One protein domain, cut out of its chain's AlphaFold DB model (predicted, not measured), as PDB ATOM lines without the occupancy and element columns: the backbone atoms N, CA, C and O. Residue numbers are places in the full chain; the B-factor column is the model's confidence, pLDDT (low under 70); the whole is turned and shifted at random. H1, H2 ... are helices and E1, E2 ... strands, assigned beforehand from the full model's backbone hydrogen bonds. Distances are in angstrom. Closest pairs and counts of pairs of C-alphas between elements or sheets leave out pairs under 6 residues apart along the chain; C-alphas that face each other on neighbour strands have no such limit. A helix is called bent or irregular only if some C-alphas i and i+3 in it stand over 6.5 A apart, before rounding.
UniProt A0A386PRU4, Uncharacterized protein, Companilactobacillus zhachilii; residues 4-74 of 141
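What this domain is: This is residues 4 to 74 of the 141 residues of an uncharacterized protein of Companilactobacillus zhachilii (UniProt A0A386PRU4). Four helices form a small rounded body: H1 and H3 run side by side in opposite directions, H4 packs steeply across H1, and H2, running opposite to H4 and packed on it, lies near the last part of H1 and makes a corner with H3. The two ends of the printed part come together beside the start of H1, where residues 4 to 5 pair with 72 to 73 of the short strand E1, and a long loop, residues 47 to 58, joins H3 to H4. The printed part has 71 residues, with four named helices and one named strand in the order H1, H2, H3, H4, E1, and is mostly helix. It is compact, with a radius of gyration of the C-alphas of 11.1 A and spans of 26 by 26 by 19 A.

Where its parts are: H1 covers residues 7 to 21, starting with C-alpha 7 at (263.064, 367.700, 350.475), and measures 21.4 A from first to last C-alpha. It is irregular: C-alphas 8 and 11 are 7.2 A apart. H2 is residues 26 to 34, 12.2 A long, and H3 is residues 39 to 46, 10.5 A long. H4 is residues 59 to 67, 12.4 A long, from C-alpha 59 at (267.355, 381.677, 355.503). E1, residues 71 to 73, is 6.5 A long and ends with C-alpha 73 at (259.530, 371.509, 347.296).

How they stand to each other: H1 touches H3 with residues 11 to 15 alone, at a shallow tilt of 10 degrees, opposite ways; the closest C-alphas, of Ile 12 and Leu 40, are 6.7 A apart. H1 touches H4 at a steep tilt of 57 degrees, the same way, closest at the C-alphas of Val 13 and Ile 66, 6.3 A apart. H2 touches H4, opposite ways, at a shallow tilt of 33 degrees, only just short of steep; their closest C-alphas, of Leu 26 and Tyr 67, are 6.8 A apart. H1 and H2 are close but not clearly touching, with the C-alphas of Ala 19 and Ile 29 closest at 7.3 A. H2 and H3 touch only at the corner by their link, with the C-alphas of Tyr 33 and Gly 41 closest at 5.2 A. H3 and H4 are only just apart, their closest C-alphas 8.4 A from each other. E1 pairs with no named strand; residues 4 to 5 pair with its residues 72 to 73, parallel. Every O i to N i+4 pair is within hydrogen-bond range in H2, H3 and H4, and 9 of 11 are in H1.

The domain as a whole: The C-alphas farthest apart, of Asp 35 and Gln 74, are 28.8 A apart, while the first and last printed C-alphas are 6.7 A apart. The printed part has no cut. The link from H3 to H4 is long, with 12 residues; the other links are tight. Mean pLDDT of the printed part is 80.4, and it is under 70 at residues 36 to 39, 41 and 48 to 58.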
ATOM      1  N   GLN A   4     263.569 376.462 344.045       90.06
ATOM      2  CA  GLN A   4     263.600 375.012 344.225       90.06
ATOM      3  C   GLN A   4     264.181 374.703 345.609       90.06
ATOM      4  O   GLN A   4     265.334 375.039 345.872       90.06
ATOM      5  N   LEU A   5     263.377 374.112 346.492       88.00
ATOM      6  CA  LEU A   5     263.792 373.696 347.832       88.00
ATOM      7  C   LEU A   5     263.984 372.182 347.871       88.00
ATOM      8  O   LEU A   5     263.135 371.438 347.391       88.00
ATOM      9  N   GLU A   6     265.078 371.718 348.466       85.31
ATOM     10  CA  GLU A   6     265.309 370.288 348.701       85.31
ATOM     11  C   GLU A   6     264.276 369.703 349.680       85.31
ATOM     12  O   GLU A   6     263.739 370.407 350.538       85.31
ATOM     13  N   SER A   7     264.031 368.395 349.610       84.31
ATOM     14  CA  SER A   7     263.064 367.700 350.475       84.31
ATOM     15  C   SER A   7     263.338 367.878 351.975       84.31
ATOM     16  O   SER A   7     262.396 367.905 352.767       84.31
ATOM     17  N   LYS A   8     264.602 368.082 352.375       83.38
ATOM     18  CA  LYS A   8     265.001 368.340 353.770       83.38
ATOM     19  C   LYS A   8     264.317 369.569 354.388       83.38
ATOM     20  O   LYS A   8     264.075 369.605 355.591       83.38
ATOM     21  N   TYR A   9     263.903 370.540 353.566       86.69
ATOM     22  CA  TYR A   9     263.168 371.730 354.010       86.69
ATOM     23  C   TYR A   9     261.694 371.458 354.335       86.69
ATOM     24  O   TYR A   9     260.993 372.368 354.779       86.69
ATOM     25  N   LYS A  10     261.196 370.226 354.148       88.88
ATOM     26  CA  LYS A  10     259.786 369.882 354.372       88.88
ATOM     27  C   LYS A  10     259.277 370.298 355.755       88.88
ATOM     28  O   LYS A  10     258.201 370.880 355.849       88.88
ATOM     29  N   LYS A  11     260.050 370.046 356.816       86.88
ATOM     30  CA  LYS A  11     259.650 370.411 358.187       86.88
ATOM     31  C   LYS A  11     259.458 371.925 358.349       86.88
ATOM     32  O   LYS A  11     258.486 372.354 358.963       86.88
ATOM     33  N   ILE A  12     260.345 372.726 357.752       89.06
ATOM     34  CA  ILE A  12     260.259 374.195 357.759       89.06
ATOM     35  C   ILE A  12     259.024 374.654 356.983       89.06
ATOM     36  O   ILE A  12     258.268 375.492 357.469       89.06
ATOM     37  N   VAL A  13     258.798 374.074 355.800       91.88
ATOM     38  CA  VAL A  13     257.618 374.346 354.969       91.88
ATOM     39  C   VAL A  13     256.328 374.093 355.746       91.88
ATOM     40  O   VAL A  13     255.464 374.966 355.806       91.88
ATOM     41  N   ASP A  14     256.210 372.922 356.372       91.50
ATOM     42  CA  ASP A  14     255.032 372.546 357.153       91.50
ATOM     43  C   ASP A  14     254.840 373.507 358.344       91.50
ATOM     44  O   ASP A  14     253.726 373.958 358.607       91.50
ATOM     45  N   CYS A  15     255.924 373.897 359.024       90.12
ATOM     46  CA  CYS A  15     255.877 374.844 360.138       90.12
ATOM     47  C   CYS A  15     255.375 376.237 359.717       90.12
ATOM     48  O   CYS A  15     254.470 376.781 360.354       90.12
ATOM     49  N   ILE A  16     255.903 376.797 358.626       91.75
ATOM     50  CA  ILE A  16     255.497 378.119 358.121       91.75
ATOM     51  C   ILE A  16     254.055 378.087 357.608       91.75
ATOM     52  O   ILE A  16     253.287 379.006 357.887       91.75
ATOM     53  N   ASN A  17     253.658 377.022 356.908       93.00
ATOM     54  CA  ASN A  17     252.282 376.863 356.437       93.00
ATOM     55  C   ASN A  17     251.291 376.758 357.602       93.00
ATOM     56  O   ASN A  17     250.233 377.382 357.554       93.00
ATOM     57  N   ASN A  18     251.647 376.046 358.673       91.94
ATOM     58  CA  ASN A  18     250.837 376.000 359.889       91.94
ATOM     59  C   ASN A  18     250.747 377.378 360.561       91.94
ATOM     60  O   ASN A  18     249.671 377.781 360.991       91.94
ATOM     61  N   ALA A  19     251.847 378.133 360.629       90.25
ATOM     62  CA  ALA A  19     251.831 379.494 361.165       90.25
ATOM     63  C   ALA A  19     250.922 380.424 360.338       90.25
ATOM     64  O   ALA A  19     250.109 381.148 360.907       90.25
ATOM     65  N   LYS A  20     250.996 380.341 359.004       91.12
ATOM     66  CA  LYS A  20     250.129 381.078 358.068       91.12
ATOM     67  C   LYS A  20     248.649 380.729 358.249       91.12
ATOM     68  O   LYS A  20     247.811 381.620 358.191       91.12
ATOM     69  N   GLN A  21     248.324 379.457 358.487       91.12
ATOM     70  CA  GLN A  21     246.952 379.013 358.778       91.12
ATOM     71  C   GLN A  21     246.421 379.526 360.124       91.12
ATOM     72  O   GLN A  21     245.211 379.638 360.289       91.12
ATOM     73  N   ASN A  22     247.312 379.849 361.064       89.88
ATOM     74  CA  ASN A  22     246.982 380.446 362.359       89.88
ATOM     75  C   ASN A  22     247.027 381.987 362.332       89.88
ATOM     76  O   ASN A  22     247.178 382.608 363.380       89.88
ATOM     77  N   ASP A  23     246.938 382.599 361.145       90.25
ATOM     78  CA  ASP A  23     246.955 384.053 360.925       90.25
ATOM     79  C   ASP A  23     248.229 384.780 361.405       90.25
ATOM     80  O   ASP A  23     248.245 386.008 361.538       90.25
ATOM     81  N   ASN A  24     249.338 384.059 361.611       88.31
ATOM     82  CA  ASN A  24     250.619 384.702 361.894       88.31
ATOM     83  C   ASN A  24     251.127 385.407 360.632       88.31
ATOM     84  O   ASN A  24     251.290 384.794 359.575       88.31
ATOM     85  N   TYR A  25     251.448 386.694 360.750       91.75
ATOM     86  CA  TYR A  25     252.053 387.454 359.660       91.75
ATOM     87  C   TYR A  25     253.557 387.163 359.550       91.75
ATOM     88  O   TYR A  25     254.216 386.834 360.536       91.75
ATOM     89  N   LEU A  26     254.130 387.352 358.355       91.19
ATOM     90  CA  LEU A  26     255.548 387.076 358.072       91.19
ATOM     91  C   LEU A  26     256.508 387.678 359.114       91.19
ATOM     92  O   LEU A  26     257.443 387.016 359.546       91.19
ATOM     93  N   GLY A  27     256.263 388.916 359.551       87.81
ATOM     94  CA  GLY A  27     257.094 389.580 360.561       87.81
ATOM     95  C   GLY A  27     257.121 388.865 361.919       87.81
ATOM     96  O   GLY A  27     258.151 388.884 362.581       87.81
ATOM     97  N   GLN A  28     256.028 388.209 362.319       88.75
ATOM     98  CA  GLN A  28     255.984 387.395 363.535       88.75
ATOM     99  C   GLN A  28     256.800 386.112 363.362       88.75
ATOM    100  O   GLN A  28     257.628 385.806 364.206       88.75
ATOM    101  N   ILE A  29     256.651 385.430 362.224       88.69
ATOM    102  CA  ILE A  29     257.411 384.210 361.899       88.69
ATOM    103  C   ILE A  29     258.920 384.495 361.857       88.69
ATOM    104  O   ILE A  29     259.720 383.733 362.395       88.69
ATOM    105  N   LEU A  30     259.317 385.611 361.236       87.94
ATOM    106  CA  LEU A  30     260.716 386.038 361.185       87.94
ATOM    107  C   LEU A  30     261.250 386.399 362.570       87.94
ATOM    108  O   LEU A  30     262.392 386.076 362.878       87.94
ATOM    109  N   ARG A  31     260.435 387.044 363.411       84.56
ATOM    110  CA  ARG A  31     260.810 387.347 364.792       84.56
ATOM    111  C   ARG A  31     261.006 386.075 365.616       84.56
ATOM    112  O   ARG A  31     262.014 385.980 366.299       84.56
ATOM    113  N   ASP A  32     260.100 385.104 365.513       82.44
ATOM    114  CA  ASP A  32     260.213 383.824 366.225       82.44
ATOM    115  C   ASP A  32     261.518 383.100 365.846       82.44
ATOM    116  O   ASP A  32     262.233 382.594 366.708       82.44
ATOM    117  N   TYR A  33     261.880 383.128 364.557       80.81
ATOM    118  CA  TYR A  33     263.172 382.633 364.080       80.81
ATOM    119  C   TYR A  33     264.366 383.415 364.662       80.81
ATOM    120  O   TYR A  33     265.285 382.802 365.204       80.81
ATOM    121  N   LEU A  34     264.360 384.750 364.564       78.31
ATOM    122  CA  LEU A  34     265.476 385.610 364.988       78.31
ATOM    123  C   LEU A  34     265.708 385.595 366.498       78.31
ATOM    124  O   LEU A  34     266.854 385.596 366.939       78.31
ATOM    125  N   ASP A  35     264.637 385.558 367.288       76.88
ATOM    126  CA  ASP A  35     264.729 385.509 368.745       76.88
ATOM    127  C   ASP A  35     265.152 384.097 369.232       76.88
ATOM    128  O   ASP A  35     265.309 383.869 370.432       76.88
ATOM    129  N   GLY A  36     265.336 383.133 368.313       65.19
ATOM    130  CA  GLY A  36     265.706 381.749 368.619       65.19
ATOM    131  C   GLY A  36     264.635 380.995 369.409       65.19
ATOM    132  O   GLY A  36     264.911 379.932 369.969       65.19
ATOM    133  N   PHE A  37     263.417 381.535 369.490       56.69
ATOM    134  CA  PHE A  37     262.326 380.914 370.222       56.69
ATOM    135  C   PHE A  37     261.561 379.943 369.322       56.69
ATOM    136  O   PHE A  37     261.092 380.268 368.236       56.69
ATOM    137  N   GLY A  38     261.360 378.730 369.833       62.75
ATOM    138  CA  GLY A  38     260.433 377.769 369.249       62.75
ATOM    139  C   GLY A  38     261.048 376.827 368.218       62.75
ATOM    140  O   GLY A  38     262.256 376.630 368.126       62.75
ATOM    141  N   SER A  39     260.169 376.156 367.478       69.25
ATOM    142  CA  SER A  39     260.534 375.014 366.642       69.25
ATOM    143  C   SER A  39     261.328 375.394 365.390       69.25
ATOM    144  O   SER A  39     262.095 374.573 364.904       69.25
ATOM    145  N   LEU A  40     261.169 376.619 364.877       72.38
ATOM    146  CA  LEU A  40     261.814 377.073 363.640       72.38
ATOM    147  C   LEU A  40     263.332 377.200 363.782       72.38
ATOM    148  O   LEU A  40     264.046 376.633 362.962       72.38
ATOM    149  N   GLY A  41     263.826 377.874 364.826       67.81
ATOM    150  CA  GLY A  41     265.268 378.001 365.070       67.81
ATOM    151  C   GLY A  41     265.954 376.634 365.167       67.81
ATOM    152  O   GLY A  41     266.907 376.367 364.441       67.81
ATOM    153  N   ASN A  42     265.379 375.725 365.964       72.25
ATOM    154  CA  ASN A  42     265.895 374.362 366.128       72.25
ATOM    155  C   ASN A  42     265.903 373.564 364.815       72.25
ATOM    156  O   ASN A  42     266.867 372.857 364.544       72.25
ATOM    157  N   MET A  43     264.867 373.691 363.976       75.88
ATOM    158  CA  MET A  43     264.805 372.992 362.684       75.88
ATOM    159  C   MET A  43     265.903 373.439 361.710       75.88
ATOM    160  O   MET A  43     266.384 372.621 360.932       75.88
ATOM    161  N   PHE A  44     266.299 374.715 361.723       73.88
ATOM    162  CA  PHE A  44     267.389 375.194 360.866       73.88
ATOM    163  C   PHE A  44     268.763 374.737 361.370       73.88
ATOM    164  O   PHE A  44     269.595 374.348 360.551       73.88
ATOM    165  N   THR A  45     268.965 374.693 362.692       70.19
ATOM    166  CA  THR A  45     270.163 374.093 363.304       70.19
ATOM    167  C   THR A  45     270.255 372.591 363.008       70.19
ATOM    168  O   THR A  45     271.315 372.111 362.625       70.19
ATOM    169  N   GLU A  46     269.145 371.845 363.098       73.06
ATOM    170  CA  GLU A  46     269.089 370.411 362.745       73.06
ATOM    171  C   GLU A  46     269.488 370.129 361.289       73.06
ATOM    172  O   GLU A  46     269.978 369.044 360.983       73.06
ATOM    173  N   LEU A  47     269.255 371.080 360.385       70.38
ATOM    174  CA  LEU A  47     269.549 370.937 358.961       70.38
ATOM    175  C   LEU A  47     270.964 371.396 358.576       70.38
ATOM    176  O   LEU A  47     271.269 371.410 357.382       70.38
ATOM    177  N   ASP A  48     271.801 371.765 359.556       67.38
ATOM    178  CA  ASP A  48     273.156 372.300 359.350       67.38
ATOM    179  C   ASP A  48     273.170 373.489 358.366       67.38
ATOM    180  O   ASP A  48     274.051 373.651 357.523       67.38
ATOM    181  N   LEU A  49     272.122 374.320 358.419       64.56
ATOM    182  CA  LEU A  49     271.942 375.464 357.517       64.56
ATOM    183  C   LEU A  49     272.558 376.758 358.056       64.56
ATOM    184  O   LEU A  49     272.208 377.835 357.581       64.56
ATOM    185  N   GLY A  50     273.467 376.637 359.020       53.47
ATOM    186  CA  GLY A  50     274.115 377.749 359.700       53.47
ATOM    187  C   GLY A  50     273.867 377.691 361.200       53.47
ATOM    188  O   GLY A  50     272.727 377.668 361.672       53.47
ATOM    189  N   ASP A  51     274.961 377.673 361.956       49.53
ATOM    190  CA  ASP A  51     274.933 377.897 363.390       49.53
ATOM    191  C   ASP A  51     274.710 379.389 363.650       49.53
ATOM    192  O   ASP A  51     275.501 380.241 363.256       49.53
ATOM    193  N   THR A  52     273.680 379.679 364.434       47.97
ATOM    194  CA  THR A  52     273.601 380.846 365.316       47.97
ATOM    195  C   THR A  52     273.579 382.252 364.689       47.97
ATOM    196  O   THR A  52     274.603 382.824 364.349       47.97
ATOM    197  N   TRP A  53     272.409 382.899 364.760       47.75
ATOM    198  CA  TRP A  53     272.244 384.312 365.162       47.75
ATOM    199  C   TRP A  53     272.831 385.419 364.264       47.75
ATOM    200  O   TRP A  53     272.529 386.591 364.499       47.75
ATOM    201  N   SER A  54     273.599 385.109 363.221       45.41
ATOM    202  CA  SER A  54     273.843 386.046 362.130       45.41
ATOM    203  C   SER A  54     272.724 385.927 361.111       45.41
ATOM    204  O   SER A  54     272.254 384.841 360.796       45.41
ATOM    205  N   SER A  55     272.280 387.077 360.627       48.38
ATOM    206  CA  SER A  55     271.371 387.276 359.506       48.38
ATOM    207  C   SER A  55     271.884 386.586 358.240       48.38
ATOM    208  O   SER A  55     272.386 387.246 357.332       48.38
ATOM    209  N   ASP A  56     271.802 385.263 358.186       53.47
ATOM    210  CA  ASP A  56     272.159 384.521 356.999       53.47
ATOM    211  C   ASP A  56     271.139 384.901 355.930       53.47
ATOM    212  O   ASP A  56     269.972 384.493 355.953       53.47
ATOM    213  N   ASP A  57     271.610 385.714 354.981       56.22
ATOM    214  CA  ASP A  57     270.927 386.174 353.768       56.22
ATOM    215  C   ASP A  57     270.366 385.010 352.917       56.22
ATOM    216  O   ASP A  57     269.784 385.218 351.856       56.22
ATOM    217  N   THR A  58     270.520 383.764 353.363       69.75
ATOM    218  CA  THR A  58     269.984 382.537 352.779       69.75
ATOM    219  C   THR A  58     268.675 382.085 353.438       69.75
ATOM    220  O   THR A  58     267.779 381.640 352.721       69.75
ATOM    221  N   VAL A  59     268.505 382.232 354.759       81.00
ATOM    222  CA  VAL A  59     267.355 381.677 355.503       81.00
ATOM    223  C   VAL A  59     266.126 382.575 355.422       81.00
ATOM    224  O   VAL A  59     265.030 382.094 355.127       81.00
ATOM    225  N   ILE A  60     266.290 383.888 355.616       85.69
ATOM    226  CA  ILE A  60     265.173 384.842 355.535       85.69
ATOM    227  C   ILE A  60     264.485 384.779 354.158       85.69
ATOM    228  O   ILE A  60     263.251 384.706 354.124       85.69
ATOM    229  N   PRO A  61     265.213 384.729 353.022       88.12
ATOM    230  CA  PRO A  61     264.580 384.514 351.725       88.12
ATOM    231  C   PRO A  61     263.847 383.179 351.609       88.12
ATOM    232  O   PRO A  61     262.786 383.151 351.002       88.12
ATOM    233  N   ILE A  62     264.342 382.091 352.213       88.75
ATOM    234  CA  ILE A  62     263.630 380.801 352.222       88.75
ATOM    235  C   ILE A  62     262.307 380.923 352.985       88.75
ATOM    236  O   ILE A  62     261.271 380.533 352.455       88.75
ATOM    237  N   ILE A  63     262.313 381.506 354.188       90.56
ATOM    238  CA  ILE A  63     261.088 381.717 354.980       90.56
ATOM    239  C   ILE A  63     260.090 382.584 354.200       90.56
ATOM    240  O   ILE A  63     258.902 382.266 354.125       90.56
ATOM    241  N   THR A  64     260.585 383.655 353.578       92.00
ATOM    242  CA  THR A  64     259.789 384.588 352.770       92.00
ATOM    243  C   THR A  64     259.187 383.899 351.544       92.00
ATOM    244  O   THR A  64     257.990 384.035 351.287       92.00
ATOM    245  N   ASP A  65     259.989 383.122 350.813       94.00
ATOM    246  CA  ASP A  65     259.542 382.378 349.637       94.00
ATOM    247  C   ASP A  65     258.487 381.332 350.007       94.00
ATOM    248  O   ASP A  65     257.514 381.167 349.272       94.00
ATOM    249  N   ILE A  66     258.628 380.665 351.158       94.31
ATOM    250  CA  ILE A  66     257.622 379.726 351.663       94.31
ATOM    251  C   ILE A  66     256.322 380.457 352.011       94.31
ATOM    252  O   ILE A  66     255.258 380.058 351.543       94.31
ATOM    253  N   TYR A  67     256.392 381.553 352.771       95.06
ATOM    254  CA  TYR A  67     255.209 382.304 353.206       95.06
ATOM    255  C   TYR A  67     254.360 382.817 352.027       95.06
ATOM    256  O   TYR A  67     253.125 382.737 352.055       95.06
ATOM    257  N   PHE A  68     255.019 383.311 350.973       95.69
ATOM    258  CA  PHE A  68     254.379 383.824 349.757       95.69
ATOM    259  C   PHE A  68     254.124 382.760 348.673       95.69
ATOM    260  O   PHE A  68     253.802 383.121 347.543       95.69
ATOM    261  N   ASP A  69     254.262 381.465 348.983       95.06
ATOM    262  CA  ASP A  69     254.054 380.351 348.040       95.06
ATOM    263  C   ASP A  69     254.946 380.424 346.768       95.06
ATOM    264  O   ASP A  69     254.639 379.855 345.710       95.06
ATOM    265  N   ASN A  70     256.098 381.097 346.876       95.75
ATOM    266  CA  ASN A  70     257.098 381.323 345.825       95.75
ATOM    267  C   ASN A  70     258.164 380.214 345.755       95.75
ATOM    268  O   ASN A  70     259.285 380.429 345.286       95.75
ATOM    269  N   TYR A  71     257.808 379.001 346.172       94.31
ATOM    270  CA  TYR A  71     258.694 377.843 346.193       94.31
ATOM    271  C   TYR A  71     258.049 376.614 345.543       94.31
ATOM    272  O   TYR A  71     256.825 376.513 345.408       94.31
ATOM    273  N   GLU A  72     258.897 375.668 345.160       92.94
ATOM    274  CA  GLU A  72     258.536 374.283 344.882       92.94
ATOM    275  C   GLU A  72     259.432 373.385 345.732       92.94
ATOM    276  O   GLU A  72     260.659 373.514 345.714       92.94
ATOM    277  N   LEU A  73     258.811 372.500 346.511       89.62
ATOM    278  CA  LEU A  73     259.530 371.509 347.296       89.62
ATOM    279  C   LEU A  73     259.800 370.295 346.415       89.62
ATOM    280  O   LEU A  73     258.869 369.662 345.908       89.62
ATOM    281  N   GLN A  74     261.073 369.970 346.240       86.56
ATOM    282  CA  GLN A  74     261.481 368.757 345.559       86.56
ATOM    283  C   GLN A  74     260.951 367.544 346.320       86.56
ATOM    284  O   GLN A  74     260.946 367.502 347.552       86.56
TER     285      GLN A  74